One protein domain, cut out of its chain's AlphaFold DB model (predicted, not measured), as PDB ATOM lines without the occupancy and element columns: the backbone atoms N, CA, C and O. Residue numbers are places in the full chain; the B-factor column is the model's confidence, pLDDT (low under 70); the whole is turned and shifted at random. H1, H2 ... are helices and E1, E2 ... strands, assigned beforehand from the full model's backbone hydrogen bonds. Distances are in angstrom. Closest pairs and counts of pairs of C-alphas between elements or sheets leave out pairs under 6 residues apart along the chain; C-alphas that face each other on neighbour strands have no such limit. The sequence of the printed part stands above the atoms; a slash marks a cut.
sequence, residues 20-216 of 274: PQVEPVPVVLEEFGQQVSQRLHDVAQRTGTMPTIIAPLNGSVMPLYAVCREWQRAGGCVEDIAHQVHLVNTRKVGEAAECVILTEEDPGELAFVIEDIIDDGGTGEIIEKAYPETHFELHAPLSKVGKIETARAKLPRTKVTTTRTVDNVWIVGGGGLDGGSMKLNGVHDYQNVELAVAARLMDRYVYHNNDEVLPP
ATOM      1  N   PRO A  20      31.385 -16.285  53.597       37.12
ATOM      2  CA  PRO A  20      31.221 -15.252  52.583       37.12
ATOM      3  C   PRO A  20      29.792 -15.314  52.035       37.12
ATOM      4  O   PRO A  20      29.261 -16.407  51.834       37.12
ATOM      5  N   GLN A  21      29.154 -14.164  51.812       37.34
ATOM      6  CA  GLN A  21      27.813 -14.107  51.224       37.34
ATOM      7  C   GLN A  21      27.860 -14.577  49.763       37.34
ATOM      8  O   GLN A  21      27.938 -13.772  48.839       37.34
ATOM      9  N   VAL A  22      27.842 -15.889  49.557       45.47
ATOM     10  CA  VAL A  22      27.604 -16.512  48.258       45.47
ATOM     11  C   VAL A  22      26.099 -16.708  48.113       45.47
ATOM     12  O   VAL A  22      25.393 -16.975  49.090       45.47
ATOM     13  N   GLU A  23      25.601 -16.546  46.889       52.91
ATOM     14  CA  GLU A  23      24.238 -16.926  46.528       52.91
ATOM     15  C   GLU A  23      23.952 -18.356  47.034       52.91
ATOM     16  O   GLU A  23      24.801 -19.237  46.863       52.91
ATOM     17  N   PRO A  24      22.810 -18.612  47.704       58.00
ATOM     18  CA  PRO A  24      22.550 -19.922  48.279       58.00
ATOM     19  C   PRO A  24      22.627 -20.998  47.194       58.00
ATOM     20  O   PRO A  24      21.926 -20.919  46.190       58.00
ATOM     21  N   VAL A  25      23.414 -22.050  47.414       59.16
ATOM     22  CA  VAL A  25      23.526 -23.172  46.466       59.16
ATOM     23  C   VAL A  25      22.193 -23.815  46.050       59.16
ATOM     24  O   VAL A  25      22.121 -24.248  44.902       59.16
ATOM     25  N   PRO A  26      21.109 -23.823  46.855       64.19
ATOM     26  CA  PRO A  26      19.791 -24.208  46.348       64.19
ATOM     27  C   PRO A  26      19.360 -23.436  45.088       64.19
ATOM     28  O   PRO A  26      18.772 -24.036  44.192       64.19
ATOM     29  N   VAL A  27      19.689 -22.140  44.994       70.81
ATOM     30  CA  VAL A  27      19.394 -21.284  43.829       70.81
ATOM     31  C   VAL A  27      20.259 -21.695  42.640       70.81
ATOM     32  O   VAL A  27      19.748 -21.890  41.544       70.81
ATOM     33  N   VAL A  28      21.558 -21.911  42.863       77.69
ATOM     34  CA  VAL A  28      22.481 -22.346  41.802       77.69
ATOM     35  C   VAL A  28      22.082 -23.713  41.243       77.69
ATOM     36  O   VAL A  28      22.079 -23.904  40.031       77.69
ATOM     37  N   LEU A  29      21.708 -24.658  42.111       79.69
ATOM     38  CA  LEU A  29      21.222 -25.976  41.704       79.69
ATOM     39  C   LEU A  29      19.867 -25.892  40.997       79.69
ATOM     40  O   LEU A  29      19.652 -26.615  40.032       79.69
ATOM     41  N   GLU A  30      18.960 -25.015  41.435       82.69
ATOM     42  CA  GLU A  30      17.689 -24.779  40.743       82.69
ATOM     43  C   GLU A  30      17.907 -24.250  39.325       82.69
ATOM     44  O   GLU A  30      17.372 -24.816  38.375       82.69
ATOM     45  N   GLU A  31      18.744 -23.226  39.161       88.19
ATOM     46  CA  GLU A  31      19.085 -22.691  37.842       88.19
ATOM     47  C   GLU A  31      19.789 -23.724  36.960       88.19
ATOM     48  O   GLU A  31      19.459 -23.857  35.781       88.19
ATOM     49  N   PHE A  32      20.734 -24.479  37.525       91.50
ATOM     50  CA  PHE A  32      21.399 -25.577  36.828       91.50
ATOM     51  C   PHE A  32      20.385 -26.620  36.347       91.50
ATOM     52  O   PHE A  32      20.370 -26.984  35.168       91.50
ATOM     53  N   GLY A  33      19.496 -27.057  37.242       90.31
ATOM     54  CA  GLY A  33      18.431 -28.001  36.937       90.31
ATOM     55  C   GLY A  33      17.538 -27.497  35.807       90.31
ATOM     56  O   GLY A  33      17.254 -28.253  34.882       90.31
ATOM     57  N   GLN A  34      17.158 -26.214  35.822       94.00
ATOM     58  CA  GLN A  34      16.340 -25.597  34.774       94.00
ATOM     59  C   GLN A  34      17.071 -25.590  33.428       94.00
ATOM     60  O   GLN A  34      16.494 -25.979  32.413       94.00
ATOM     61  N   GLN A  35      18.346 -25.189  33.415       95.94
ATOM     62  CA  GLN A  35      19.163 -25.121  32.199       95.94
ATOM     63  C   GLN A  35      19.330 -26.498  31.550       95.94
ATOM     64  O   GLN A  35      19.103 -26.653  30.347       95.94
ATOM     65  N   VAL A  36      19.712 -27.504  32.338       96.50
ATOM     66  CA  VAL A  36      19.958 -28.858  31.831       96.50
ATOM     67  C   VAL A  36      18.650 -29.566  31.480       96.50
ATOM     68  O   VAL A  36      18.578 -30.194  30.427       96.50
ATOM     69  N   SER A  37      17.596 -29.417  32.288       94.69
ATOM     70  CA  SER A  37      16.265 -29.970  31.992       94.69
ATOM     71  C   SER A  37      15.696 -29.405  30.688       94.69
ATOM     72  O   SER A  37      15.280 -30.165  29.811       94.69
ATOM     73  N   GLN A  38      15.767 -28.083  30.495       96.44
ATOM     74  CA  GLN A  38      15.348 -27.460  29.238       96.44
ATOM     75  C   GLN A  38      16.175 -27.991  28.063       96.44
ATOM     76  O   GLN A  38      15.628 -28.320  27.013       96.44
ATOM     77  N   ARG A  39      17.492 -28.138  28.245       96.19
ATOM     78  CA  ARG A  39      18.377 -28.674  27.209       96.19
ATOM     79  C   ARG A  39      18.040 -30.125  26.848       96.19
ATOM     80  O   ARG A  39      18.058 -30.451  25.661       96.19
ATOM     81  N   LEU A  40      17.730 -30.973  27.830       94.81
ATOM     82  CA  LEU A  40      17.254 -32.342  27.604       94.81
ATOM     83  C   LEU A  40      15.952 -32.332  26.800       94.81
ATOM     84  O   LEU A  40      15.841 -33.063  25.817       94.81
ATOM     85  N   HIS A  41      15.013 -31.454  27.161       94.12
ATOM     86  CA  HIS A  41      13.735 -31.319  26.467       94.12
ATOM     87  C   HIS A  41      13.922 -30.915  25.000       94.12
ATOM     88  O   HIS A  41      13.383 -31.567  24.107       94.12
ATOM     89  N   ASP A  42      14.745 -29.898  24.741       95.50
ATOM     90  CA  ASP A  42      15.033 -29.412  23.388       95.50
ATOM     91  C   ASP A  42      15.656 -30.501  22.508       95.50
ATOM     92  O   ASP A  42      15.335 -30.623  21.322       95.50
ATOM     93  N   VAL A  43      16.577 -31.292  23.072       94.94
ATOM     94  CA  VAL A  43      17.194 -32.396  22.337       94.94
ATOM     95  C   VAL A  43      16.166 -33.488  22.074       94.94
ATOM     96  O   VAL A  43      15.976 -33.826  20.908       94.94
ATOM     97  N   ALA A  44      15.451 -33.952  23.100       92.12
ATOM     98  CA  ALA A  44      14.453 -35.012  22.979       92.12
ATOM     99  C   ALA A  44      13.341 -34.662  21.977       92.12
ATOM    100  O   ALA A  44      12.969 -35.496  21.154       92.12
ATOM    101  N   GLN A  45      12.853 -33.417  21.974       93.44
ATOM    102  CA  GLN A  45      11.868 -32.950  20.994       93.44
ATOM    103  C   GLN A  45      12.409 -32.963  19.561       93.44
ATOM    104  O   GLN A  45      11.679 -33.278  18.621       93.44
ATOM    105  N   ARG A  46      13.681 -32.597  19.375       96.25
ATOM    106  CA  ARG A  46      14.299 -32.479  18.050       96.25
ATOM    107  C   ARG A  46      14.713 -33.828  17.470       96.25
ATOM    108  O   ARG A  46      14.606 -34.017  16.262       96.25
ATOM    109  N   THR A  47      15.242 -34.726  18.295       93.75
ATOM    110  CA  THR A  47      15.791 -36.021  17.860       93.75
ATOM    111  C   THR A  47      14.809 -37.174  18.057       93.75
ATOM    112  O   THR A  47      15.049 -38.263  17.542       93.75
ATOM    113  N   GLY A  48      13.723 -36.964  18.806       92.81
ATOM    114  CA  GLY A  48      12.794 -38.022  19.210       92.81
ATOM    115  C   GLY A  48      13.393 -39.023  20.205       92.81
ATOM    116  O   GLY A  48      12.782 -40.052  20.471       92.81
ATOM    117  N   THR A  49      14.591 -38.749  20.724       90.31
ATOM    118  CA  THR A  49      15.369 -39.637  21.597       90.31
ATOM    119  C   THR A  49      15.960 -38.830  22.739       90.31
ATOM    120  O   THR A  49      16.512 -37.750  22.524       90.31
ATOM    121  N   MET A  50      15.832 -39.334  23.966       90.44
ATOM    122  CA  MET A  50      16.441 -38.669  25.108       90.44
ATOM    123  C   MET A  50      17.946 -38.967  25.143       90.44
ATOM    124  O   MET A  50      18.323 -40.110  24.896       90.44
ATOM    125  N   PRO A  51      18.808 -37.970  25.412       92.50
ATOM    126  CA  PRO A  51      20.229 -38.225  25.615       92.50
ATOM    127  C   PRO A  51      20.469 -39.129  26.820       92.50
ATOM    128  O   PRO A  51      19.792 -38.986  27.843       92.50
ATOM    129  N   THR A  52      21.500 -39.964  26.730       93.88
ATOM    130  CA  THR A  52      22.031 -40.668  27.897       93.88
ATOM    131  C   THR A  52      22.567 -39.655  28.902       93.88
ATOM    132  O   THR A  52      23.167 -38.649  28.525       93.88
ATOM    133  N   ILE A  53      22.394 -39.911  30.191       92.12
ATOM    134  CA  ILE A  53      22.945 -39.087  31.264       92.12
ATOM    135  C   ILE A  53      24.048 -39.879  31.949       92.12
ATOM    136  O   ILE A  53      23.784 -40.883  32.592       92.12
ATOM    137  N   ILE A  54      25.290 -39.425  31.853       91.06
ATOM    138  CA  ILE A  54      26.405 -40.012  32.590       91.06
ATOM    139  C   ILE A  54      26.558 -39.254  33.903       91.06
ATOM    140  O   ILE A  54      26.828 -38.053  33.909       91.06
ATOM    141  N   ALA A  55      26.401 -39.968  35.011       87.56
ATOM    142  CA  ALA A  55      26.500 -39.432  36.360       87.56
ATOM    143  C   ALA A  55      27.717 -40.051  37.072       87.56
ATOM    144  O   ALA A  55      27.656 -41.202  37.522       87.56
ATOM    145  N   PRO A  56      28.850 -39.325  37.158       82.31
ATOM    146  CA  PRO A  56      29.990 -39.733  37.966       82.31
ATOM    147  C   PRO A  56      29.589 -39.835  39.436       82.31
ATOM    148  O   PRO A  56      29.042 -38.885  40.000       82.31
ATOM    149  N   LEU A  57      29.827 -40.987  40.063       70.88
ATOM    150  CA  LEU A  57      29.467 -41.215  41.457       70.88
ATOM    151  C   LEU A  57      30.071 -40.145  42.376       70.88
ATOM    152  O   LEU A  57      31.130 -39.574  42.098       70.88
ATOM    153  N   ASN A  58      29.429 -39.961  43.530       62.62
ATOM    154  CA  ASN A  58      29.849 -39.107  44.634       62.62
ATOM    155  C   ASN A  58      29.615 -37.602  44.351       62.62
ATOM    156  O   ASN A  58      28.944 -36.938  45.134       62.62
ATOM    157  N   GLY A  59      30.036 -37.053  43.209       70.50
ATOM    158  CA  GLY A  59      29.799 -35.632  42.890       70.50
ATOM    159  C   GLY A  59      28.387 -35.348  42.361       70.50
ATOM    160  O   GLY A  59      27.658 -34.486  42.855       70.50
ATOM    161  N   SER A  60      27.962 -36.109  41.354       78.19
ATOM    162  CA  SER A  60      26.844 -35.738  40.469       78.19
ATOM    163  C   SER A  60      25.438 -35.787  41.074       78.19
ATOM    164  O   SER A  60      24.486 -35.329  40.444       78.19
ATOM    165  N   VAL A  61      25.274 -36.319  42.284       73.00
ATOM    166  CA  VAL A  61      23.965 -36.660  42.868       73.00
ATOM    167  C   VAL A  61      23.071 -35.432  43.019       73.00
ATOM    168  O   VAL A  61      21.900 -35.449  42.640       73.00
ATOM    169  N   MET A  62      23.615 -34.360  43.596       72.62
ATOM    170  CA  MET A  62      22.884 -33.118  43.857       72.62
ATOM    171  C   MET A  62      22.516 -32.392  42.556       72.62
ATOM    172  O   MET A  62      21.337 -32.063  42.385       72.62
ATOM    173  N   PRO A  63      23.458 -32.193  41.611       81.38
ATOM    174  CA  PRO A  63      23.134 -31.727  40.268       81.38
ATOM    175  C   PRO A  63      22.060 -32.583  39.581       81.38
ATOM    176  O   PRO A  63      21.064 -32.044  39.106       81.38
ATOM    177  N   LEU A  64      22.208 -33.912  39.573       81.69
ATOM    178  CA  LEU A  64      21.280 -34.830  38.908       81.69
ATOM    179  C   LEU A  64      19.879 -34.773  39.519       81.69
ATOM    180  O   LEU A  64      18.884 -34.733  38.793       81.69
ATOM    181  N   TYR A  65      19.785 -34.715  40.848       76.00
ATOM    182  CA  TYR A  65      18.510 -34.519  41.526       76.00
ATOM    183  C   TYR A  65      17.861 -33.202  41.081       76.00
ATOM    184  O   TYR A  65      16.662 -33.172  40.798       76.00
ATOM    185  N   ALA A  66      18.629 -32.109  41.014       80.12
ATOM    186  CA  ALA A  66      18.099 -30.817  40.591       80.12
ATOM    187  C   ALA A  66      17.551 -30.879  39.155       80.12
ATOM    188  O   ALA A  66      16.445 -30.399  38.908       80.12
ATOM    189  N   VAL A  67      18.250 -31.561  38.241       86.12
ATOM    190  CA  VAL A  67      17.751 -31.845  36.883       86.12
ATOM    191  C   VAL A  67      16.429 -32.614  36.927       86.12
ATOM    192  O   VAL A  67      15.463 -32.187  36.298       86.12
ATOM    193  N   CYS A  68      16.347 -33.696  37.708       79.50
ATOM    194  CA  CYS A  68      15.122 -34.494  37.847       79.50
ATOM    195  C   CYS A  68      13.945 -33.663  38.375       79.50
ATOM    196  O   CYS A  68      12.826 -33.767  37.869       79.50
ATOM    197  N   ARG A  69      14.192 -32.814  39.378       80.94
ATOM    198  CA  ARG A  69      13.171 -31.944  39.973       80.94
ATOM    199  C   ARG A  69      12.625 -30.949  38.955       80.94
ATOM    200  O   ARG A  69      11.410 -30.789  38.854       80.94
ATOM    201  N   GLU A  70      13.498 -30.278  38.211       85.88
ATOM    202  CA  GLU A  70      13.069 -29.296  37.211       85.88
ATOM    203  C   GLU A  70      12.442 -29.965  35.979       85.88
ATOM    204  O   GLU A  70      11.489 -29.432  35.416       85.88
ATOM    205  N   TRP A  71      12.886 -31.167  35.598       85.06
ATOM    206  CA  TRP A  71      12.221 -32.001  34.586       85.06
ATOM    207  C   TRP A  71      10.784 -32.339  34.974       85.06
ATOM    208  O   TRP A  71       9.856 -32.119  34.194       85.06
ATOM    209  N   GLN A  72      10.576 -32.778  36.216       80.06
ATOM    210  CA  GLN A  72       9.243 -33.064  36.735       80.06
ATOM    211  C   GLN A  72       8.356 -31.812  36.772       80.06
ATOM    212  O   GLN A  72       7.183 -31.867  36.404       80.06
ATOM    213  N   ARG A  73       8.908 -30.660  37.181       84.44
ATOM    214  CA  ARG A  73       8.191 -29.369  37.182       84.44
ATOM    215  C   ARG A  73       7.775 -28.926  35.780       84.44
ATOM    216  O   ARG A  73       6.714 -28.323  35.636       84.44
ATOM    217  N   ALA A  74       8.567 -29.255  34.760       87.75
ATOM    218  CA  ALA A  74       8.238 -29.020  33.356       87.75
ATOM    219  C   ALA A  74       7.218 -30.031  32.782       87.75
ATOM    220  O   ALA A  74       6.857 -29.940  31.610       87.75
ATOM    221  N   GLY A  75       6.727 -30.975  33.596       87.38
ATOM    222  CA  GLY A  75       5.749 -31.990  33.198       87.38
ATOM    223  C   GLY A  75       6.355 -33.291  32.669       87.38
ATOM    224  O   GLY A  75       5.612 -34.131  32.166       87.38
ATOM    225  N   GLY A  76       7.676 -33.466  32.770       80.62
ATOM    226  CA  GLY A  76       8.359 -34.713  32.432       80.62
ATOM    227  C   GLY A  76       8.191 -35.803  33.499       80.62
ATOM    228  O   GLY A  76       7.858 -35.526  34.654       80.62
ATOM    229  N   CYS A  77       8.438 -37.058  33.118       79.19
ATOM    230  CA  CYS A  77       8.455 -38.200  34.031       79.19
ATOM    231  C   CYS A  77       9.888 -38.422  34.542       79.19
ATOM    232  O   CYS A  77      10.819 -38.488  33.741       79.19
ATOM    233  N   VAL A  78      10.108 -38.519  35.857       70.12
ATOM    234  CA  VAL A  78      11.472 -38.693  36.415       70.12
ATOM    235  C   VAL A  78      12.047 -40.058  36.033       70.12
ATOM    236  O   VAL A  78      13.251 -40.196  35.835       70.12
ATOM    237  N   GLU A  79      11.178 -41.048  35.873       71.88
ATOM    238  CA  GLU A  79      11.493 -42.385  35.396       71.88
ATOM    239  C   GLU A  79      12.144 -42.348  34.010       71.88
ATOM    240  O   GLU A  79      13.065 -43.124  33.771       71.88
ATOM    241  N   ASP A  80      11.756 -41.407  33.139       75.31
ATOM    242  CA  ASP A  80      12.416 -41.226  31.843       75.31
ATOM    243  C   ASP A  80      13.906 -40.948  32.064       75.31
ATOM    244  O   ASP A  80      14.750 -41.593  31.450       75.31
ATOM    245  N   ILE A  81      14.241 -40.022  32.977       77.38
ATOM    246  CA  ILE A  81      15.635 -39.689  33.306       77.38
ATOM    247  C   ILE A  81      16.321 -40.890  33.940       77.38
ATOM    248  O   ILE A  81      17.417 -41.248  33.521       77.38
ATOM    249  N   ALA A  82      15.679 -41.539  34.911       72.31
ATOM    250  CA  ALA A  82      16.255 -42.685  35.608       72.31
ATOM    251  C   ALA A  82      16.645 -43.820  34.645       72.31
ATOM    252  O   ALA A  82      17.687 -44.443  34.837       72.31
ATOM    253  N   HIS A  83      15.856 -44.048  33.592       75.31
ATOM    254  CA  HIS A  83      16.151 -45.030  32.547       75.31
ATOM    255  C   HIS A  83      17.283 -44.626  31.597       75.31
ATOM    256  O   HIS A  83      17.742 -45.470  30.841       75.31
ATOM    257  N   GLN A  84      17.715 -43.365  31.599       84.00
ATOM    258  CA  GLN A  84      18.842 -42.882  30.793       84.00
ATOM    259  C   GLN A  84      20.113 -42.662  31.623       84.00
ATOM    260  O   GLN A  84      21.134 -42.257  31.072       84.00
ATOM    261  N   VAL A  85      20.077 -42.860  32.945       83.12
ATOM    262  CA  VAL A  85      21.227 -42.584  33.814       83.12
ATOM    263  C   VAL A  85      22.206 -43.756  33.810       83.12
ATOM    264  O   VAL A  85      21.912 -44.844  34.302       83.12
ATOM    265  N   HIS A  86      23.413 -43.488  33.323       83.75
ATOM    266  CA  HIS A  86      24.566 -44.371  33.367       83.75
ATOM    267  C   HIS A  86      25.486 -43.924  34.494       83.75
ATOM    268  O   HIS A  86      25.961 -42.785  34.536       83.75
ATOM    269  N   LEU A  87      25.753 -44.843  35.414       80.12
ATOM    270  CA  LEU A  87      26.608 -44.569  36.556       80.12
ATOM    271  C   LEU A  87      28.044 -44.941  36.224       80.12
ATOM    272  O   LEU A  87      28.334 -46.051  35.766       80.12
ATOM    273  N   VAL A  88      28.956 -44.019  36.505       81.31
ATOM    274  CA  VAL A  88      30.392 -44.241  36.325       81.31
ATOM    275  C   VAL A  88      31.137 -43.848  37.584       81.31
ATOM    276  O   VAL A  88      30.734 -42.934  38.292       81.31
ATOM    277  N   ASN A  89      32.247 -44.512  37.871       78.62
ATOM    278  CA  ASN A  89      33.156 -44.100  38.930       78.62
ATOM    279  C   ASN A  89      34.501 -43.725  38.314       78.62
ATOM    280  O   ASN A  89      35.056 -44.499  37.537       78.62
ATOM    281  N   THR A  90      35.049 -42.568  38.665       75.56
ATOM    282  CA  THR A  90      36.402 -42.192  38.253       75.56
ATOM    283  C   THR A  90      37.369 -42.464  39.394       75.56
ATOM    284  O   THR A  90      37.138 -42.117  40.553       75.56
ATOM    285  N   ARG A  91      38.480 -43.129  39.085       67.44
ATOM    286  CA  ARG A  91      39.521 -43.419  40.072       67.44
ATOM    287  C   ARG A  91      40.896 -43.113  39.520       67.44
ATOM    288  O   ARG A  91      41.142 -43.231  38.323       67.44
ATOM    289  N   LYS A  92      41.810 -42.770  40.420       63.72
ATOM    290  CA  LYS A  92      43.232 -42.671  40.112       63.72
ATOM    291  C   LYS A  92      43.877 -44.046  40.294       63.72
ATOM    292  O   LYS A  92      43.662 -44.695  41.313       63.72
ATOM    293  N   VAL A  93      44.651 -44.484  39.308       63.81
ATOM    294  CA  VAL A  93      45.412 -45.739  39.311       63.81
ATOM    295  C   VAL A  93      46.873 -45.389  39.034       63.81
ATOM    296  O   VAL A  93      47.297 -45.258  37.885       63.81
ATOM    297  N   GLY A  94      47.645 -45.178  40.103       69.44
ATOM    298  CA  GLY A  94      49.015 -44.670  40.004       69.44
ATOM    299  C   GLY A  94      49.050 -43.261  39.402       69.44
ATOM    300  O   GLY A  94      48.432 -42.340  39.929       69.44
ATOM    301  N   GLU A  95      49.770 -43.085  38.292       70.44
ATOM    302  CA  GLU A  95      49.827 -41.810  37.556       70.44
ATOM    303  C   GLU A  95      48.652 -41.610  36.583       70.44
ATOM    304  O   GLU A  95      48.432 -40.495  36.110       70.44
ATOM    305  N   ALA A  96      47.889 -42.667  36.292       65.81
ATOM    306  CA  ALA A  96      46.756 -42.627  35.376       65.81
ATOM    307  C   ALA A  96      45.430 -42.442  36.125       65.81
ATOM    308  O   ALA A  96      45.337 -42.646  37.336       65.81
ATOM    309  N   ALA A  97      44.380 -42.090  35.390       73.69
ATOM    310  CA  ALA A  97      43.012 -42.112  35.883       73.69
ATOM    311  C   ALA A  97      42.139 -42.958  34.947       73.69
ATOM    312  O   ALA A  97      42.381 -43.014  33.742       73.69
ATOM    313  N   GLU A  98      41.161 -43.650  35.519       80.12
ATOM    314  CA  GLU A  98      40.316 -44.646  34.860       80.12
ATOM    315  C   GLU A  98      38.842 -44.369  35.171       80.12
ATOM    316  O   GLU A  98      38.503 -43.969  36.288       80.12
ATOM    317  N   CYS A  99      37.976 -44.597  34.180       84.31
ATOM    318  CA  CYS A  99      36.526 -44.594  34.329       84.31
ATOM    319  C   CYS A  99      36.068 -46.048  34.436       84.31
ATOM    320  O   CYS A  99      36.246 -46.839  33.512       84.31
ATOM    321  N   VAL A 100      35.502 -46.394  35.584       80.19
ATOM    322  CA  VAL A 100      34.874 -47.682  35.837       80.19
ATOM    323  C   VAL A 100      33.393 -47.531  35.529       80.19
ATOM    324  O   VAL A 100      32.667 -46.822  36.228       80.19
ATOM    325  N   ILE A 101      32.958 -48.200  34.470       80.06
ATOM    326  CA  ILE A 101      31.564 -48.228  34.041       80.06
ATOM    327  C   ILE A 101      30.802 -49.176  34.968       80.06
ATOM    328  O   ILE A 101      31.201 -50.327  35.139       80.06
ATOM    329  N   LEU A 102      29.729 -48.689  35.594       68.75
ATOM    330  CA  LEU A 102      28.936 -49.482  36.541       68.75
ATOM    331  C   LEU A 102      27.620 -49.982  35.942       68.75
ATOM    332  O   LEU A 102      27.002 -50.891  36.491       68.75
ATOM    333  N   THR A 103      27.202 -49.395  34.826       69.56
ATOM    334  CA  THR A 103      26.026 -49.777  34.043       69.56
ATOM    335  C   THR A 103      26.489 -50.217  32.657       69.56
ATOM    336  O   THR A 103      27.088 -49.419  31.947       69.56
ATOM    337  N   GLU A 104      26.235 -51.469  32.269       69.44
ATOM    338  CA  GLU A 104      26.782 -52.082  31.040       69.44
ATOM    339  C   GLU A 104      26.173 -51.559  29.720       69.44
ATOM    340  O   GLU A 104      26.510 -52.054  28.646       69.44
ATOM    341  N   GLU A 105      25.275 -50.577  29.773       75.19
ATOM    342  CA  GLU A 105      24.609 -50.026  28.592       75.19
ATOM    343  C   GLU A 105      25.510 -49.015  27.854       75.19
ATOM    344  O   GLU A 105      26.241 -48.229  28.464       75.19
ATOM    345  N   ASP A 106      25.451 -49.028  26.518       83.88
ATOM    346  CA  ASP A 106      26.154 -48.073  25.655       83.88
ATOM    347  C   ASP A 106      25.464 -46.700  25.741       83.88
ATOM    348  O   ASP A 106      24.247 -46.631  25.549       83.88
ATOM    349  N   PRO A 107      26.191 -45.600  26.022       85.31
ATOM    350  CA  PRO A 107      25.596 -44.273  26.106       85.31
ATOM    351  C   PRO A 107      25.122 -43.705  24.759       85.31
ATOM    352  O   PRO A 107      24.517 -42.629  24.736       85.31
ATOM    353  N   GLY A 108      25.356 -44.400  23.646       89.50
ATOM    354  CA  GLY A 108      24.849 -44.032  22.333       89.50
ATOM    355  C   GLY A 108      25.568 -42.824  21.728       89.50
ATOM    356  O   GLY A 108      26.731 -42.543  22.019       89.50
ATOM    357  N   GLU A 109      24.872 -42.109  20.838       92.31
ATOM    358  CA  GLU A 109      25.469 -41.021  20.050       92.31
ATOM    359  C   GLU A 109      25.697 -39.743  20.869       92.31
ATOM    360  O   GLU A 109      26.665 -39.026  20.621       92.31
ATOM    361  N   LEU A 110      24.829 -39.445  21.840       95.38
ATOM    362  CA  LEU A 110      24.877 -38.213  22.626       95.38
ATOM    363  C   LEU A 110      24.645 -38.497  24.108       95.38
ATOM    364  O   LEU A 110      23.583 -38.991  24.488       95.38
ATOM    365  N   ALA A 111      25.601 -38.081  24.934       96.44
ATOM    366  CA  ALA A 111      25.524 -38.198  26.379       96.44
ATOM    367  C   ALA A 111      25.765 -36.864  27.092       96.44
ATOM    368  O   ALA A 111      26.608 -36.051  26.702       96.44
ATOM    369  N   PHE A 112      25.019 -36.631  28.165       96.75
ATOM    370  CA  PHE A 112      25.200 -35.498  29.060       96.75
ATOM    371  C   PHE A 112      25.949 -35.982  30.291       96.75
ATOM    372  O   PHE A 112      25.418 -36.768  31.069       96.75
ATOM    373  N   VAL A 113      27.178 -35.515  30.476       95.31
ATOM    374  CA  VAL A 113      27.924 -35.743  31.712       95.31
ATOM    375  C   VAL A 113      27.473 -34.694  32.718       95.31
ATOM    376  O   VAL A 113      27.656 -33.499  32.487       95.31
ATOM    377  N   ILE A 114      26.861 -35.139  33.810       92.06
ATOM    378  CA  ILE A 114      26.380 -34.273  34.887       92.06
ATOM    379  C   ILE A 114      27.387 -34.341  36.024       92.06
ATOM    380  O   ILE A 114      27.476 -35.363  36.692       92.06
ATOM    381  N   GLU A 115      28.149 -33.272  36.223       89.56
ATOM    382  CA  GLU A 115      29.139 -33.151  37.298       89.56
ATOM    383  C   GLU A 115      28.693 -32.153  38.365       89.56
ATOM    384  O   GLU A 115      27.766 -31.364  38.170       89.56
ATOM    385  N   ASP A 116      29.380 -32.177  39.497       83.00
ATOM    386  CA  ASP A 116      29.235 -31.237  40.593       83.00
ATOM    387  C   ASP A 116      30.029 -29.947  40.324       83.00
ATOM    388  O   ASP A 116      29.489 -28.838  40.405       83.00
ATOM    389  N   ILE A 117      31.285 -30.055  39.905       85.00
ATOM    390  CA  ILE A 117      32.149 -28.910  39.654       85.00
ATOM    391  C   ILE A 117      33.104 -29.158  38.490       85.00
ATOM    392  O   ILE A 117      33.705 -30.218  38.334       85.00
ATOM    393  N   ILE A 118      33.312 -28.123  37.681       88.25
ATOM    394  CA  ILE A 118      34.392 -28.097  36.699       88.25
ATOM    395  C   ILE A 118      35.649 -27.531  37.363       88.25
ATOM    396  O   ILE A 118      35.774 -26.320  37.592       88.25
ATOM    397  N   ASP A 119      36.591 -28.430  37.639       83.69
ATOM    398  CA  ASP A 119      37.999 -28.106  37.857       83.69
ATOM    399  C   ASP A 119      38.752 -28.237  36.516       83.69
ATOM    400  O   ASP A 119      38.397 -27.603  35.527       83.69
ATOM    401  N   ASP A 120      39.757 -29.093  36.386       83.31
ATOM    402  CA  ASP A 120      40.567 -29.180  35.164       83.31
ATOM    403  C   ASP A 120      39.907 -29.927  33.981       83.31
ATOM    404  O   ASP A 120      40.520 -30.058  32.920       83.31
ATOM    405  N   GLY A 121      38.687 -30.450  34.150       83.94
ATOM    406  CA  GLY A 121      38.009 -31.291  33.158       83.94
ATOM    407  C   GLY A 121      38.526 -32.735  33.093       83.94
ATOM    408  O   GLY A 121      38.213 -33.450  32.142       83.94
ATOM    409  N   GLY A 122      39.313 -33.189  34.076       86.81
ATOM    410  CA  GLY A 122      39.842 -34.554  34.145       86.81
ATOM    411  C   GLY A 122      38.767 -35.636  34.097       86.81
ATOM    412  O   GLY A 122      38.904 -36.568  33.311       86.81
ATOM    413  N   THR A 123      37.671 -35.484  34.849       87.25
ATOM    414  CA  THR A 123      36.532 -36.420  34.810       87.25
ATOM    415  C   THR A 123      35.998 -36.596  33.385       87.25
ATOM    416  O   THR A 123      35.868 -37.724  32.912       87.25
ATOM    417  N   GLY A 124      35.773 -35.490  32.666       90.31
ATOM    418  CA  GLY A 124      35.295 -35.524  31.282       90.31
ATOM    419  C   GLY A 124      36.267 -36.222  30.328       90.31
ATOM    420  O   GLY A 124      35.837 -37.012  29.499       90.31
ATOM    421  N   GLU A 125      37.578 -36.011  30.489       92.50
ATOM    422  CA  GLU A 125      38.601 -36.626  29.623       92.50
ATOM    423  C   GLU A 125      38.602 -38.152  29.752       92.50
ATOM    424  O   GLU A 125      38.726 -38.884  28.771       92.50
ATOM    425  N   ILE A 126      38.479 -38.645  30.982       90.81
ATOM    426  CA  ILE A 126      38.477 -40.081  31.257       90.81
ATOM    427  C   ILE A 126      37.182 -40.714  30.720       90.81
ATOM    428  O   ILE A 126      37.219 -41.829  30.201       90.81
ATOM    429  N   ILE A 127      36.055 -40.001  30.792       91.56
ATOM    430  CA  ILE A 127      34.774 -40.455  30.231       91.56
ATOM    431  C   ILE A 127      34.816 -40.471  28.695       91.56
ATOM    432  O   ILE A 127      34.415 -41.471  28.105       91.56
ATOM    433  N   GLU A 128      35.371 -39.442  28.040       92.31
ATOM    434  CA  GLU A 128      35.573 -39.438  26.579       92.31
ATOM    435  C   GLU A 128      36.443 -40.617  26.122       92.31
ATOM    436  O   GLU A 128      36.174 -41.233  25.093       92.31
ATOM    437  N   LYS A 129      37.475 -40.966  26.899       91.50
ATOM    438  CA  LYS A 129      38.318 -42.140  26.618       91.50
ATOM    439  C   LYS A 129      37.557 -43.457  26.759       91.50
ATOM    440  O   LYS A 129      37.871 -44.401  26.037       91.50
ATOM    441  N   ALA A 130      36.600 -43.534  27.683       90.25
ATOM    442  CA  ALA A 130      35.783 -44.727  27.893       90.25
ATOM    443  C   ALA A 130      34.734 -44.923  26.784       90.25
ATOM    444  O   ALA A 130      34.471 -46.066  26.417       90.25
ATOM    445  N   TYR A 131      34.196 -43.836  26.212       91.62
ATOM    446  CA  TYR A 131      33.248 -43.896  25.091       91.62
ATOM    447  C   TYR A 131      33.678 -42.983  23.923       91.62
ATOM    448  O   TYR A 131      33.145 -41.886  23.750       91.62
ATOM    449  N   PRO A 132      34.651 -43.416  23.096       92.06
ATOM    450  CA  PRO A 132      35.276 -42.564  22.072       92.06
ATOM    451  C   PRO A 132      34.344 -42.155  20.916       92.06
ATOM    452  O   PRO A 132      34.600 -41.151  20.235       92.06
ATOM    453  N   GLU A 133      33.277 -42.925  20.702       93.56
ATOM    454  CA  GLU A 133      32.292 -42.720  19.633       93.56
ATOM    455  C   GLU A 133      31.102 -41.850  20.073       93.56
ATOM    456  O   GLU A 133      30.292 -41.446  19.242       93.56
ATOM    457  N   THR A 134      31.008 -41.519  21.363       95.19
ATOM    458  CA  THR A 134      29.918 -40.714  21.918       95.19
ATOM    459  C   THR A 134      30.258 -39.225  21.852       95.19
ATOM    460  O   THR A 134      31.378 -38.794  22.138       95.19
ATOM    461  N   HIS A 135      29.283 -38.400  21.473       96.19
ATOM    462  CA  HIS A 135      29.361 -36.954  21.630       96.19
ATOM    463  C   HIS A 135      28.915 -36.559  23.034       96.19
ATOM    464  O   HIS A 135      27.868 -37.000  23.502       96.19
ATOM    465  N   PHE A 136      29.673 -35.682  23.692       96.62
ATOM    466  CA  PHE A 136      29.376 -35.292  25.066       96.62
ATOM    467  C   PHE A 136      29.023 -33.815  25.211       96.62
ATOM    468  O   PHE A 136      29.605 -32.925  24.579       96.62
ATOM    469  N   GLU A 137      28.096 -33.551  26.126       97.31
ATOM    470  CA  GLU A 137      27.957 -32.256  26.783       97.31
ATOM    471  C   GLU A 137      28.283 -32.435  28.275       97.31
ATOM    472  O   GLU A 137      27.625 -33.216  28.955       97.31
ATOM    473  N   LEU A 138      29.298 -31.733  28.784       96.31
ATOM    474  CA  LEU A 138      29.658 -31.711  30.203       96.31
ATOM    475  C   LEU A 138      28.998 -30.504  30.866       96.31
ATOM    476  O   LEU A 138      29.338 -29.363  30.541       96.31
ATOM    477  N   HIS A 139      28.097 -30.765  31.808       96.12
ATOM    478  CA  HIS A 139      27.365 -29.749  32.560       96.12
ATOM    479  C   HIS A 139      27.693 -29.870  34.045       96.12
ATOM    480  O   HIS A 139      27.549 -30.946  34.621       96.12
ATOM    481  N   ALA A 140      28.061 -28.757  34.673       92.12
ATOM    482  CA  ALA A 140      28.171 -28.661  36.128       92.12
ATOM    483  C   ALA A 140      27.500 -27.377  36.641       92.12
ATOM    484  O   ALA A 140      27.472 -26.376  35.924       92.12
ATOM    485  N   PRO A 141      26.959 -27.342  37.869       87.81
ATOM    486  CA  PRO A 141      26.453 -26.102  38.447       87.81
ATOM    487  C   PRO A 141      27.578 -25.091  38.699       87.81
ATOM    488  O   PRO A 141      27.359 -23.885  38.564       87.81
ATOM    489  N   LEU A 142      28.782 -25.566  39.040       86.06
ATOM    490  CA  LEU A 142      29.920 -24.728  39.408       86.06
ATOM    491  C   LEU A 142      31.127 -24.961  38.493       86.06
ATOM    492  O   LEU A 142      31.393 -26.068  38.033       86.06
ATOM    493  N   SER A 143      31.932 -23.919  38.306       88.50
ATOM    494  CA  SER A 143      33.304 -24.030  37.805       88.50
ATOM    495  C   SER A 143      34.223 -23.121  38.599       88.50
ATOM    496  O   SER A 143      33.848 -21.985  38.889       88.50
ATOM    497  N   LYS A 144      35.445 -23.555  38.891       83.50
ATOM    498  CA  LYS A 144      36.430 -22.670  39.528       83.50
ATOM    499  C   LYS A 144      36.943 -21.614  38.527       83.50
ATOM    500  O   LYS A 144      36.941 -21.834  37.313       83.50
ATOM    501  N   VAL A 145      37.387 -20.449  39.004       82.62
ATOM    502  CA  VAL A 145      37.932 -19.377  38.142       82.62
ATOM    503  C   VAL A 145      39.051 -19.913  37.232       82.62
ATOM    504  O   VAL A 145      40.008 -20.527  37.702       82.62
ATOM    505  N   GLY A 146      38.926 -19.679  35.918       87.12
ATOM    506  CA  GLY A 146      39.887 -20.101  34.882       87.12
ATOM    507  C   GLY A 146      39.864 -21.599  34.537       87.12
ATOM    508  O   GLY A 146      40.604 -22.061  33.660       87.12
ATOM    509  N   LYS A 147      39.038 -22.386  35.232       90.69
ATOM    510  CA  LYS A 147      38.975 -23.839  35.071       90.69
ATOM    511  C   LYS A 147      38.067 -24.277  33.929       90.69
ATOM    512  O   LYS A 147      38.400 -25.231  33.234       90.69
ATOM    513  N   ILE A 148      37.012 -23.522  33.626       91.50
ATOM    514  CA  ILE A 148      36.155 -23.824  32.472       91.50
ATOM    515  C   ILE A 148      36.901 -23.693  31.136       91.50
ATOM    516  O   ILE A 148      36.725 -24.529  30.250       91.50
ATOM    517  N   GLU A 149      37.778 -22.699  30.978       93.12
ATOM    518  CA  GLU A 149      38.620 -22.558  29.783       93.12
ATOM    519  C   GLU A 149      39.629 -23.704  29.678       93.12
ATOM    520  O   GLU A 149      39.845 -24.237  28.589       93.12
ATOM    521  N   THR A 150      40.197 -24.118  30.814       92.75
ATOM    522  CA  THR A 150      41.102 -25.274  30.893       92.75
ATOM    523  C   THR A 150      40.386 -26.554  30.456       92.75
ATOM    524  O   THR A 150      40.878 -27.260  29.577       92.75
ATOM    525  N   ALA A 151      39.190 -26.812  30.992       92.75
ATOM    526  CA  ALA A 151      38.372 -27.964  30.625       92.75
ATOM    527  C   ALA A 151      37.994 -27.951  29.133       92.75
ATOM    528  O   ALA A 151      38.102 -28.977  28.471       92.75
ATOM    529  N   ARG A 152      37.626 -26.795  28.562       94.94
ATOM    530  CA  ARG A 152      37.326 -26.659  27.120       94.94
ATOM    531  C   ARG A 152      38.537 -26.915  26.229       94.94
ATOM    532  O   ARG A 152      38.395 -27.524  25.174       94.94
ATOM    533  N   ALA A 153      39.719 -26.451  26.634       93.94
ATOM    534  CA  ALA A 153      40.954 -26.724  25.903       93.94
ATOM    535  C   ALA A 153      41.316 -28.218  25.945       93.94
ATOM    536  O   ALA A 153      41.816 -28.760  24.961       93.94
ATOM    537  N   LYS A 154      41.039 -28.875  27.077       93.19
ATOM    538  CA  LYS A 154      41.283 -30.303  27.295       93.19
ATOM    539  C   LYS A 154      40.264 -31.201  26.586       93.19
ATOM    540  O   LYS A 154      40.633 -32.279  26.135       93.19
ATOM    541  N   LEU A 155      39.020 -30.738  26.450       94.69
ATOM    542  CA  LEU A 155      37.893 -31.469  25.866       94.69
ATOM    543  C   LEU A 155      37.353 -30.747  24.618       94.69
ATOM    544  O   LEU A 155      36.216 -30.274  24.615       94.69
ATOM    545  N   PRO A 156      38.137 -30.632  23.528       91.50
ATOM    546  CA  PRO A 156      37.778 -29.802  22.374       91.50
ATOM    547  C   PRO A 156      36.552 -30.308  21.598       91.50
ATOM    548  O   PRO A 156      35.989 -29.570  20.789       91.50
ATOM    549  N   ARG A 157      36.150 -31.568  21.810       92.56
ATOM    550  CA  ARG A 157      34.965 -32.191  21.202       92.56
ATOM    551  C   ARG A 157      33.732 -32.150  22.108       92.56
ATOM    552  O   ARG A 157      32.632 -32.385  21.610       92.56
ATOM    553  N   THR A 158      33.906 -31.837  23.390       95.62
ATOM    554  CA  THR A 158      32.824 -31.753  24.370       95.62
ATOM    555  C   THR A 158      32.355 -30.318  24.513       95.62
ATOM    556  O   THR A 158      33.135 -29.377  24.681       95.62
ATOM    557  N   LYS A 159      31.039 -30.131  24.528       96.06
ATOM    558  CA  LYS A 159      30.465 -28.854  24.944       96.06
ATOM    559  C   LYS A 159      30.514 -28.763  26.469       96.06
ATOM    560  O   LYS A 159      29.840 -29.533  27.136       96.06
ATOM    561  N   VAL A 160      31.278 -27.814  27.007       95.81
ATOM    562  CA  VAL A 160      31.425 -27.615  28.461       95.81
ATOM    563  C   VAL A 160      30.654 -26.376  28.927       95.81
ATOM    564  O   VAL A 160      30.910 -25.255  28.451       95.81
ATOM    565  N   THR A 161      29.738 -26.563  29.875       94.94
ATOM    566  CA  THR A 161      28.835 -25.542  30.430       94.94
ATOM    567  C   THR A 161      28.896 -25.516  31.957       94.94
ATOM    568  O   THR A 161      29.052 -26.541  32.613       94.94
ATOM    569  N   THR A 162      28.766 -24.313  32.519       91.94
ATOM    570  CA  THR A 162      28.626 -24.084  33.962       91.94
ATOM    571  C   THR A 162      27.506 -23.082  34.225       91.94
ATOM    572  O   THR A 162      27.269 -22.213  33.379       91.94
ATOM    573  N   THR A 163      26.858 -23.148  35.387       89.19
ATOM    574  CA  THR A 163      25.865 -22.144  35.814       89.19
ATOM    575  C   THR A 163      26.513 -20.968  36.547       89.19
ATOM    576  O   THR A 163      26.082 -19.822  36.380       89.19
ATOM    577  N   ARG A 164      27.562 -21.216  37.341       85.62
ATOM    578  CA  ARG A 164      28.302 -20.184  38.083       85.62
ATOM    579  C   ARG A 164      29.804 -20.435  38.071       85.62
ATOM    580  O   ARG A 164      30.270 -21.574  38.069       85.62
ATOM    581  N   THR A 165      30.554 -19.340  38.141       84.62
ATOM    582  CA  THR A 165      31.991 -19.375  38.415       84.62
ATOM    583  C   THR A 165      32.233 -18.995  39.867       84.62
ATOM    584  O   THR A 165      31.719 -17.981  40.334       84.62
ATOM    585  N   VAL A 166      33.019 -19.806  40.561       74.88
ATOM    586  CA  VAL A 166      33.398 -19.635  41.966       74.88
ATOM    587  C   VAL A 166      34.908 -19.513  42.077       74.88
ATOM    588  O   VAL A 166      35.640 -19.982  41.203       74.88
ATOM    589  N   ASP A 167      35.387 -18.881  43.144       69.06
ATOM    590  CA  ASP A 167      36.819 -18.778  43.402       69.06
ATOM    591  C   ASP A 167      37.479 -20.164  43.472       69.06
ATOM    592  O   ASP A 167      36.826 -21.186  43.693       69.06
ATOM    593  N   ASN A 168      38.797 -20.210  43.269       69.75
ATOM    594  CA  ASN A 168      39.575 -21.446  43.374       69.75
ATOM    595  C   ASN A 168      39.781 -21.833  44.848       69.75
ATOM    596  O   ASN A 168      40.893 -21.776  45.373       69.75
ATOM    597  N   VAL A 169      38.681 -22.173  45.511       58.56
ATOM    598  CA  VAL A 169      38.590 -22.513  46.929       58.56
ATOM    599  C   VAL A 169      37.923 -23.871  47.087       58.56
ATOM    600  O   VAL A 169      37.329 -24.402  46.145       58.56
ATOM    601  N   TRP A 170      38.047 -24.451  48.276       52.75
ATOM    602  CA  TRP A 170      37.374 -25.706  48.572       52.75
ATOM    603  C   TRP A 170      35.922 -25.430  48.963       52.75
ATOM    604  O   TRP A 170      35.638 -24.591  49.822       52.75
ATOM    605  N   ILE A 171      35.008 -26.130  48.302       54.25
ATOM    606  CA  ILE A 171      33.561 -26.011  48.479       54.25
ATOM    607  C   ILE A 171      33.093 -27.361  48.999       54.25
ATOM    608  O   ILE A 171      33.617 -28.368  48.554       54.25
ATOM    609  N   VAL A 172      32.166 -27.387  49.958       52.22
ATOM    610  CA  VAL A 172      31.562 -28.634  50.455       52.22
ATOM    611  C   VAL A 172      30.063 -28.457  50.593       52.22
ATOM    612  O   VAL A 172      29.608 -27.637  51.389       52.22
ATOM    613  N   GLY A 173      29.278 -29.251  49.870       51.69
ATOM    614  CA  GLY A 173      27.825 -29.321  50.042       51.69
ATOM    615  C   GLY A 173      27.374 -30.534  50.840       51.69
ATOM    616  O   GLY A 173      27.979 -31.599  50.751       51.69
ATOM    617  N   GLY A 174      26.281 -30.395  51.601       43.22
ATOM    618  CA  GLY A 174      25.743 -31.471  52.446       43.22
ATOM    619  C   GLY A 174      25.468 -32.791  51.707       43.22
ATOM    620  O   GLY A 174      25.475 -33.841  52.333       43.22
ATOM    621  N   GLY A 175      25.278 -32.772  50.387       45.72
ATOM    622  CA  GLY A 175      25.108 -33.976  49.562       45.72
ATOM    623  C   GLY A 175      26.067 -34.069  48.375       45.72
ATOM    624  O   GLY A 175      25.777 -34.819  47.454       45.72
ATOM    625  N   GLY A 176      27.148 -33.286  48.368       47.66
ATOM    626  CA  GLY A 176      28.086 -33.198  47.249       47.66
ATOM    627  C   GLY A 176      28.397 -31.756  46.855       47.66
ATOM    628  O   GLY A 176      27.505 -30.902  46.857       47.66
ATOM    629  N   LEU A 177      29.691 -31.531  46.623       53.06
ATOM    630  CA  LEU A 177      30.390 -30.557  45.771       53.06
ATOM    631  C   LEU A 177      31.838 -30.518  46.290       53.06
ATOM    632  O   LEU A 177      32.009 -30.175  47.449       53.06
ATOM    633  N   ASP A 178      32.801 -30.972  45.476       47.50
ATOM    634  CA  ASP A 178      34.264 -31.154  45.677       47.50
ATOM    635  C   ASP A 178      34.735 -31.895  46.958       47.50
ATOM    636  O   ASP A 178      34.975 -31.318  48.019       47.50
ATOM    637  N   GLY A 179      34.950 -33.213  46.853       43.97
ATOM    638  CA  GLY A 179      35.705 -34.014  47.838       43.97
ATOM    639  C   GLY A 179      34.968 -34.420  49.125       43.97
ATOM    640  O   GLY A 179      35.562 -35.063  49.987       43.97
ATOM    641  N   GLY A 180      33.689 -34.061  49.280       39.53
ATOM    642  CA  GLY A 180      32.899 -34.356  50.490       39.53
ATOM    643  C   GLY A 180      31.982 -35.582  50.415       39.53
ATOM    644  O   GLY A 180      31.441 -36.013  51.433       39.53
ATOM    645  N   SER A 181      31.769 -36.138  49.228       44.03
ATOM    646  CA  SER A 181      30.854 -37.255  48.993       44.03
ATOM    647  C   SER A 181      31.566 -38.600  49.123       44.03
ATOM    648  O   SER A 181      32.630 -38.816  48.539       44.03
ATOM    649  N   MET A 182      30.972 -39.510  49.895       41.50
ATOM    650  CA  MET A 182      31.477 -40.865  50.113       41.50
ATOM    651  C   MET A 182      31.688 -41.583  48.783       41.50
ATOM    652  O   MET A 182      30.763 -41.628  47.992       41.50
ATOM    653  N   LYS A 183      32.837 -42.239  48.576       45.41
ATOM    654  CA  LYS A 183      32.987 -43.223  47.492       45.41
ATOM    655  C   LYS A 183      32.171 -44.475  47.818       45.41
ATOM    656  O   LYS A 183      32.703 -45.435  48.379       45.41
ATOM    657  N   LEU A 184      30.871 -44.455  47.537       41.38
ATOM    658  CA  LEU A 184      30.044 -45.653  47.648       41.38
ATOM    659  C   LEU A 184      30.391 -46.605  46.501       41.38
ATOM    660  O   LEU A 184      30.308 -46.259  45.325       41.38
ATOM    661  N   ASN A 185      30.804 -47.823  46.849       39.72
ATOM    662  CA  ASN A 185      31.099 -48.855  45.866       39.72
ATOM    663  C   ASN A 185      29.804 -49.595  45.513       39.72
ATOM    664  O   ASN A 185      29.392 -50.485  46.246       39.72
ATOM    665  N   GLY A 186      29.197 -49.261  44.373       40.69
ATOM    666  CA  GLY A 186      28.109 -50.044  43.778       40.69
ATOM    667  C   GLY A 186      26.858 -49.237  43.422       40.69
ATOM    668  O   GLY A 186      26.477 -48.290  44.105       40.69
ATOM    669  N   VAL A 187      26.192 -49.665  42.344       42.78
ATOM    670  CA  VAL A 187      24.976 -49.048  41.776       42.78
ATOM    671  C   VAL A 187      23.833 -48.973  42.797       42.78
ATOM    672  O   VAL A 187      23.171 -47.945  42.912       42.78
ATOM    673  N   HIS A 188      23.625 -50.038  43.580       38.56
ATOM    674  CA  HIS A 188      22.524 -50.119  44.546       38.56
ATOM    675  C   HIS A 188      22.690 -49.203  45.765       38.56
ATOM    676  O   HIS A 188      21.690 -48.683  46.269       38.56
ATOM    677  N   ASP A 189      23.924 -48.991  46.226       41.31
ATOM    678  CA  ASP A 189      24.208 -48.105  47.356       41.31
ATOM    679  C   ASP A 189      24.064 -46.636  46.934       41.31
ATOM    680  O   ASP A 189      23.451 -45.845  47.651       41.31
ATOM    681  N   TYR A 190      24.506 -46.289  45.721       48.53
ATOM    682  CA  TYR A 190      24.332 -44.953  45.146       48.53
ATOM    683  C   TYR A 190      22.856 -44.585  44.915       48.53
ATOM    684  O   TYR A 190      22.388 -43.546  45.387       48.53
ATOM    685  N   GLN A 191      22.093 -45.463  44.248       44.84
ATOM    686  CA  GLN A 191      20.686 -45.212  43.906       44.84
ATOM    687  C   GLN A 191      19.793 -45.023  45.143       44.84
ATOM    688  O   GLN A 191      18.865 -44.218  45.116       44.84
ATOM    689  N   ASN A 192      20.060 -45.741  46.239       43.50
ATOM    690  CA  ASN A 192      19.205 -45.699  47.429       43.50
ATOM    691  C   ASN A 192      19.670 -44.696  48.492       43.50
ATOM    692  O   ASN A 192      18.830 -44.119  49.186       43.50
ATOM    693  N   VAL A 193      20.982 -44.507  48.669       41.44
ATOM    694  CA  VAL A 193      21.527 -43.703  49.774       41.44
ATOM    695  C   VAL A 193      21.791 -42.273  49.332       41.44
ATOM    696  O   VAL A 193      21.304 -41.352  49.985       41.44
ATOM    697  N   GLU A 194      22.499 -42.056  48.222       48.88
ATOM    698  CA  GLU A 194      22.897 -40.698  47.844       48.88
ATOM    699  C   GLU A 194      21.715 -39.882  47.325       48.88
ATOM    700  O   GLU A 194      21.523 -38.757  47.777       48.88
ATOM    701  N   LEU A 195      20.841 -40.455  46.490       48.25
ATOM    702  CA  LEU A 195      19.638 -39.749  46.020       48.25
ATOM    703  C   LEU A 195      18.677 -39.399  47.170       48.25
ATOM    704  O   LEU A 195      18.093 -38.314  47.190       48.25
ATOM    705  N   ALA A 196      18.550 -40.272  48.178       44.56
ATOM    706  CA  ALA A 196      17.740 -40.002  49.369       44.56
ATOM    707  C   ALA A 196      18.362 -38.930  50.281       44.56
ATOM    708  O   ALA A 196      17.634 -38.170  50.928       44.56
ATOM    709  N   VAL A 197      19.696 -38.867  50.342       47.97
ATOM    710  CA  VAL A 197      20.464 -37.822  51.033       47.97
ATOM    711  C   VAL A 197      20.330 -36.490  50.290       47.97
ATOM    712  O   VAL A 197      20.001 -35.481  50.916       47.97
ATOM    713  N   ALA A 198      20.461 -36.490  48.962       50.47
ATOM    714  CA  ALA A 198      20.332 -35.305  48.122       50.47
ATOM    715  C   ALA A 198      18.943 -34.668  48.218       50.47
ATOM    716  O   ALA A 198      18.831 -33.475  48.509       50.47
ATOM    717  N   ALA A 199      17.885 -35.479  48.133       47.69
ATOM    718  CA  ALA A 199      16.497 -35.039  48.296       47.69
ATOM    719  C   ALA A 199      16.230 -34.294  49.619       47.69
ATOM    720  O   ALA A 199      15.284 -33.516  49.715       47.69
ATOM    721  N   ARG A 200      17.040 -34.539  50.660       44.09
ATOM    722  CA  ARG A 200      16.858 -33.986  52.013       44.09
ATOM    723  C   ARG A 200      17.848 -32.884  52.376       44.09
ATOM    724  O   ARG A 200      17.598 -32.151  53.334       44.09
ATOM    725  N   LEU A 201      18.970 -32.791  51.663       44.88
ATOM    726  CA  LEU A 201      20.051 -31.841  51.942       44.88
ATOM    727  C   LEU A 201      20.138 -30.691  50.941       44.88
ATOM    728  O   LEU A 201      20.760 -29.680  51.265       44.88
ATOM    729  N   MET A 202      19.462 -30.795  49.793       47.31
ATOM    730  CA  MET A 202      19.318 -29.707  48.822       47.31
ATOM    731  C   MET A 202      18.899 -28.376  49.430       47.31
ATOM    732  O   MET A 202      19.434 -27.355  49.030       47.31
ATOM    733  N   ASP A 203      17.980 -28.374  50.394       41.69
ATOM    734  CA  ASP A 203      17.461 -27.126  50.967       41.69
ATOM    735  C   ASP A 203      18.381 -26.533  52.041       41.69
ATOM    736  O   ASP A 203      18.010 -25.551  52.687       41.69
ATOM    737  N   ARG A 204      19.520 -27.179  52.336       39.22
ATOM    738  CA  ARG A 204      20.134 -27.029  53.652       39.22
ATOM    739  C   ARG A 204      21.523 -26.406  53.684       39.22
ATOM    740  O   ARG A 204      21.627 -25.433  54.416       39.22
ATOM    741  N   TYR A 205      22.567 -26.840  52.968       44.56
ATOM    742  CA  TYR A 205      23.905 -26.252  53.221       44.56
ATOM    743  C   TYR A 205      24.923 -26.393  52.087       44.56
ATOM    744  O   TYR A 205      25.075 -27.476  51.519       44.56
ATOM    745  N   VAL A 206      25.711 -25.328  51.894       40.19
ATOM    746  CA  VAL A 206      27.067 -25.382  51.331       40.19
ATOM    747  C   VAL A 206      28.015 -24.555  52.190       40.19
ATOM    748  O   VAL A 206      27.690 -23.445  52.603       40.19
ATOM    749  N   TYR A 207      29.185 -25.124  52.457       43.31
ATOM    750  CA  TYR A 207      30.320 -24.490  53.102       43.31
ATOM    751  C   TYR A 207      31.298 -24.002  52.038       43.31
ATOM    752  O   TYR A 207      31.714 -24.760  51.163       43.31
ATOM    753  N   HIS A 208      31.681 -22.735  52.150       37.72
ATOM    754  CA  HIS A 208      32.817 -22.151  51.450       37.72
ATOM    755  C   HIS A 208      33.985 -22.106  52.423       37.72
ATOM    756  O   HIS A 208      33.829 -21.563  53.520       37.72
ATOM    757  N   ASN A 209      35.132 -22.664  52.042       39.31
ATOM    758  CA  ASN A 209      36.328 -22.561  52.854       39.31
ATOM    759  C   ASN A 209      37.442 -21.809  52.116       39.31
ATOM    760  O   ASN A 209      38.111 -22.370  51.248       39.31
ATOM    761  N   ASN A 210      37.620 -20.535  52.474       36.41
ATOM    762  CA  ASN A 210      38.632 -19.650  51.891       36.41
ATOM    763  C   ASN A 210      39.977 -19.699  52.633       36.41
ATOM    764  O   ASN A 210      40.977 -19.239  52.091       36.41
ATOM    765  N   ASP A 211      40.010 -20.280  53.832       35.38
ATOM    766  CA  ASP A 211      41.211 -20.408  54.650       35.38
ATOM    767  C   ASP A 211      41.488 -21.895  54.900       35.38
ATOM    768  O   ASP A 211      40.612 -22.743  54.814       35.38
ATOM    769  N   GLU A 212      42.710 -22.290  55.232       37.25
ATOM    770  CA  GLU A 212      43.075 -23.702  55.449       37.25
ATOM    771  C   GLU A 212      42.375 -24.381  56.663       37.25
ATOM    772  O   GLU A 212      42.783 -25.462  57.105       37.25
ATOM    773  N   VAL A 213      41.318 -23.764  57.204       38.22
ATOM    774  CA  VAL A 213      40.535 -24.159  58.374       38.22
ATOM    775  C   VAL A 213      39.174 -24.683  57.927       38.22
ATOM    776  O   VAL A 213      38.327 -23.924  57.493       38.22
ATOM    777  N   LEU A 214      38.976 -25.997  58.034       40.56
ATOM    778  CA  LEU A 214      37.750 -26.695  57.632       40.56
ATOM    779  C   LEU A 214      36.471 -26.047  58.192       40.56
ATOM    780  O   LEU A 214      36.511 -25.476  59.286       40.56
ATOM    781  N   PRO A 215      35.315 -26.250  57.531       39.78
ATOM    782  CA  PRO A 215      34.023 -25.980  58.146       39.78
ATOM    783  C   PRO A 215      33.926 -26.664  59.521       39.78
ATOM    784  O   PRO A 215      34.350 -27.819  59.661       39.78
ATOM    785  N   PRO A 216      33.397 -25.982  60.552       41.09
ATOM    786  CA  PRO A 216      33.341 -26.537  61.893       41.09
ATOM    787  C   PRO A 216      32.521 -27.824  61.892       41.09
ATOM    788  O   PRO A 216      31.316 -27.826  61.637       41.09
TER     789      PRO A 216
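AT A GLANCE: This is residues 20 to 216 of the 274 residues of an uncharacterized protein of Candidatus Roizmanbacteria bacterium (UniProt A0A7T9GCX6). A strongly twisted six-stranded sheet has the long H1 and H2 over one face and H4 and H5 over the other, making three layers, with the sheet curled round H4. H6 packs on H2, and a small sheet of E7 and E8 lies near the first residues of H1. The printed part has 197 residues with six named helices and eight named strands, in the order H1 E1 H2 H3 E2 E3 E4 H4 E5 H5 E6 E7 H6 E8; its class is mixed, helices and strands. The large sheet, E3 E2 E1 E4 E5 E6, is mixed, and the small one antiparallel. The whole is compact, with a radius of gyration of the C-alphas of 15.8 A and spans of 48 by 42 by 32 A.

HOW THE PARTS SIT: H1, residues 25 to 47, lies over E4, residues 110 to 114, and E5, residues 135 to 144, at a height over the sheet of 9.0 A; its closest C-alphas to E5 are Phe 32 and Pro 141, 5.3 A. E1, residues 52 to 56, is parallel to E4, with N 54 and O 112 2.8 A apart. H2, residues 61 to 73, is the hub; it touches residues 29 to 38 of H1 alone, closest at the C-alphas of Gly 33 and Val 67, 3.9 A, at a steep tilt of 62 degrees, the same way. H3, residues 78 to 82, touches H2, closest at the C-alphas of Cys 68 and Val 78, 5.7 A. E2, residues 85 to 93, is parallel to E1, with N 86 and O 53 2.7 A apart, and forms a hairpin with E3, residues 96 to 101, with N 91 and O 98 2.9 A apart. The sheet curls round H4, residues 122 to 130, whose Ile 126 has its C-alpha 5.8 A from that of Cys 99 in E3, the closest pair. E4 and E5 are parallel, with N 113 and O 137 2.8 A apart. H5, residues 147 to 154, lies over E6, residues 159 to 166, at a height over the sheet of 8.5 A; the closest C-alphas are Arg 152 and Val 160, 6.1 A. E6 is parallel to E5, with N 138 and O 159 2.8 A apart. Three strand-helix-strand units, parallel neighbour strands with helices between, have right-handed crossovers: E1, H2 H3, E2; E4, H4, E5; and E5, H5, E6. E7, residues 170 to 173, is antiparallel to E8, residues 206 to 209, with N 207 and O 172 2.8 A apart. H6, residues 187 to 201, touches H2, closest at the C-alphas of Met 62 and Ala 198, 5.4 A; at 71 degrees they are only just about perpendicular. Every O i to N i+4 pair is within hydrogen-bond range in H1 to H5, and 8 of 11 in H6.

IN THESE COORDINATES: H1 begins at C-alpha 25 (23.526, -23.172, 46.466) and is 32.3 A long; E2 is 25.0 A, E5 24.0 A and H6 20.6 A. E5 bends by 85 degrees at residue 141. E8 ends at C-alpha 209 (36.328, -22.561, 52.854).

THE WHOLE: The printed part has no cut; the C-alphas farthest apart are those of Gly 48 and Val 213, 50.0 A. The link from E7 to H6, residues 174 to 186, is long. The mean pLDDT of the printed part is 74.2, and 66 residues are under 70, among them residues 167 to 216.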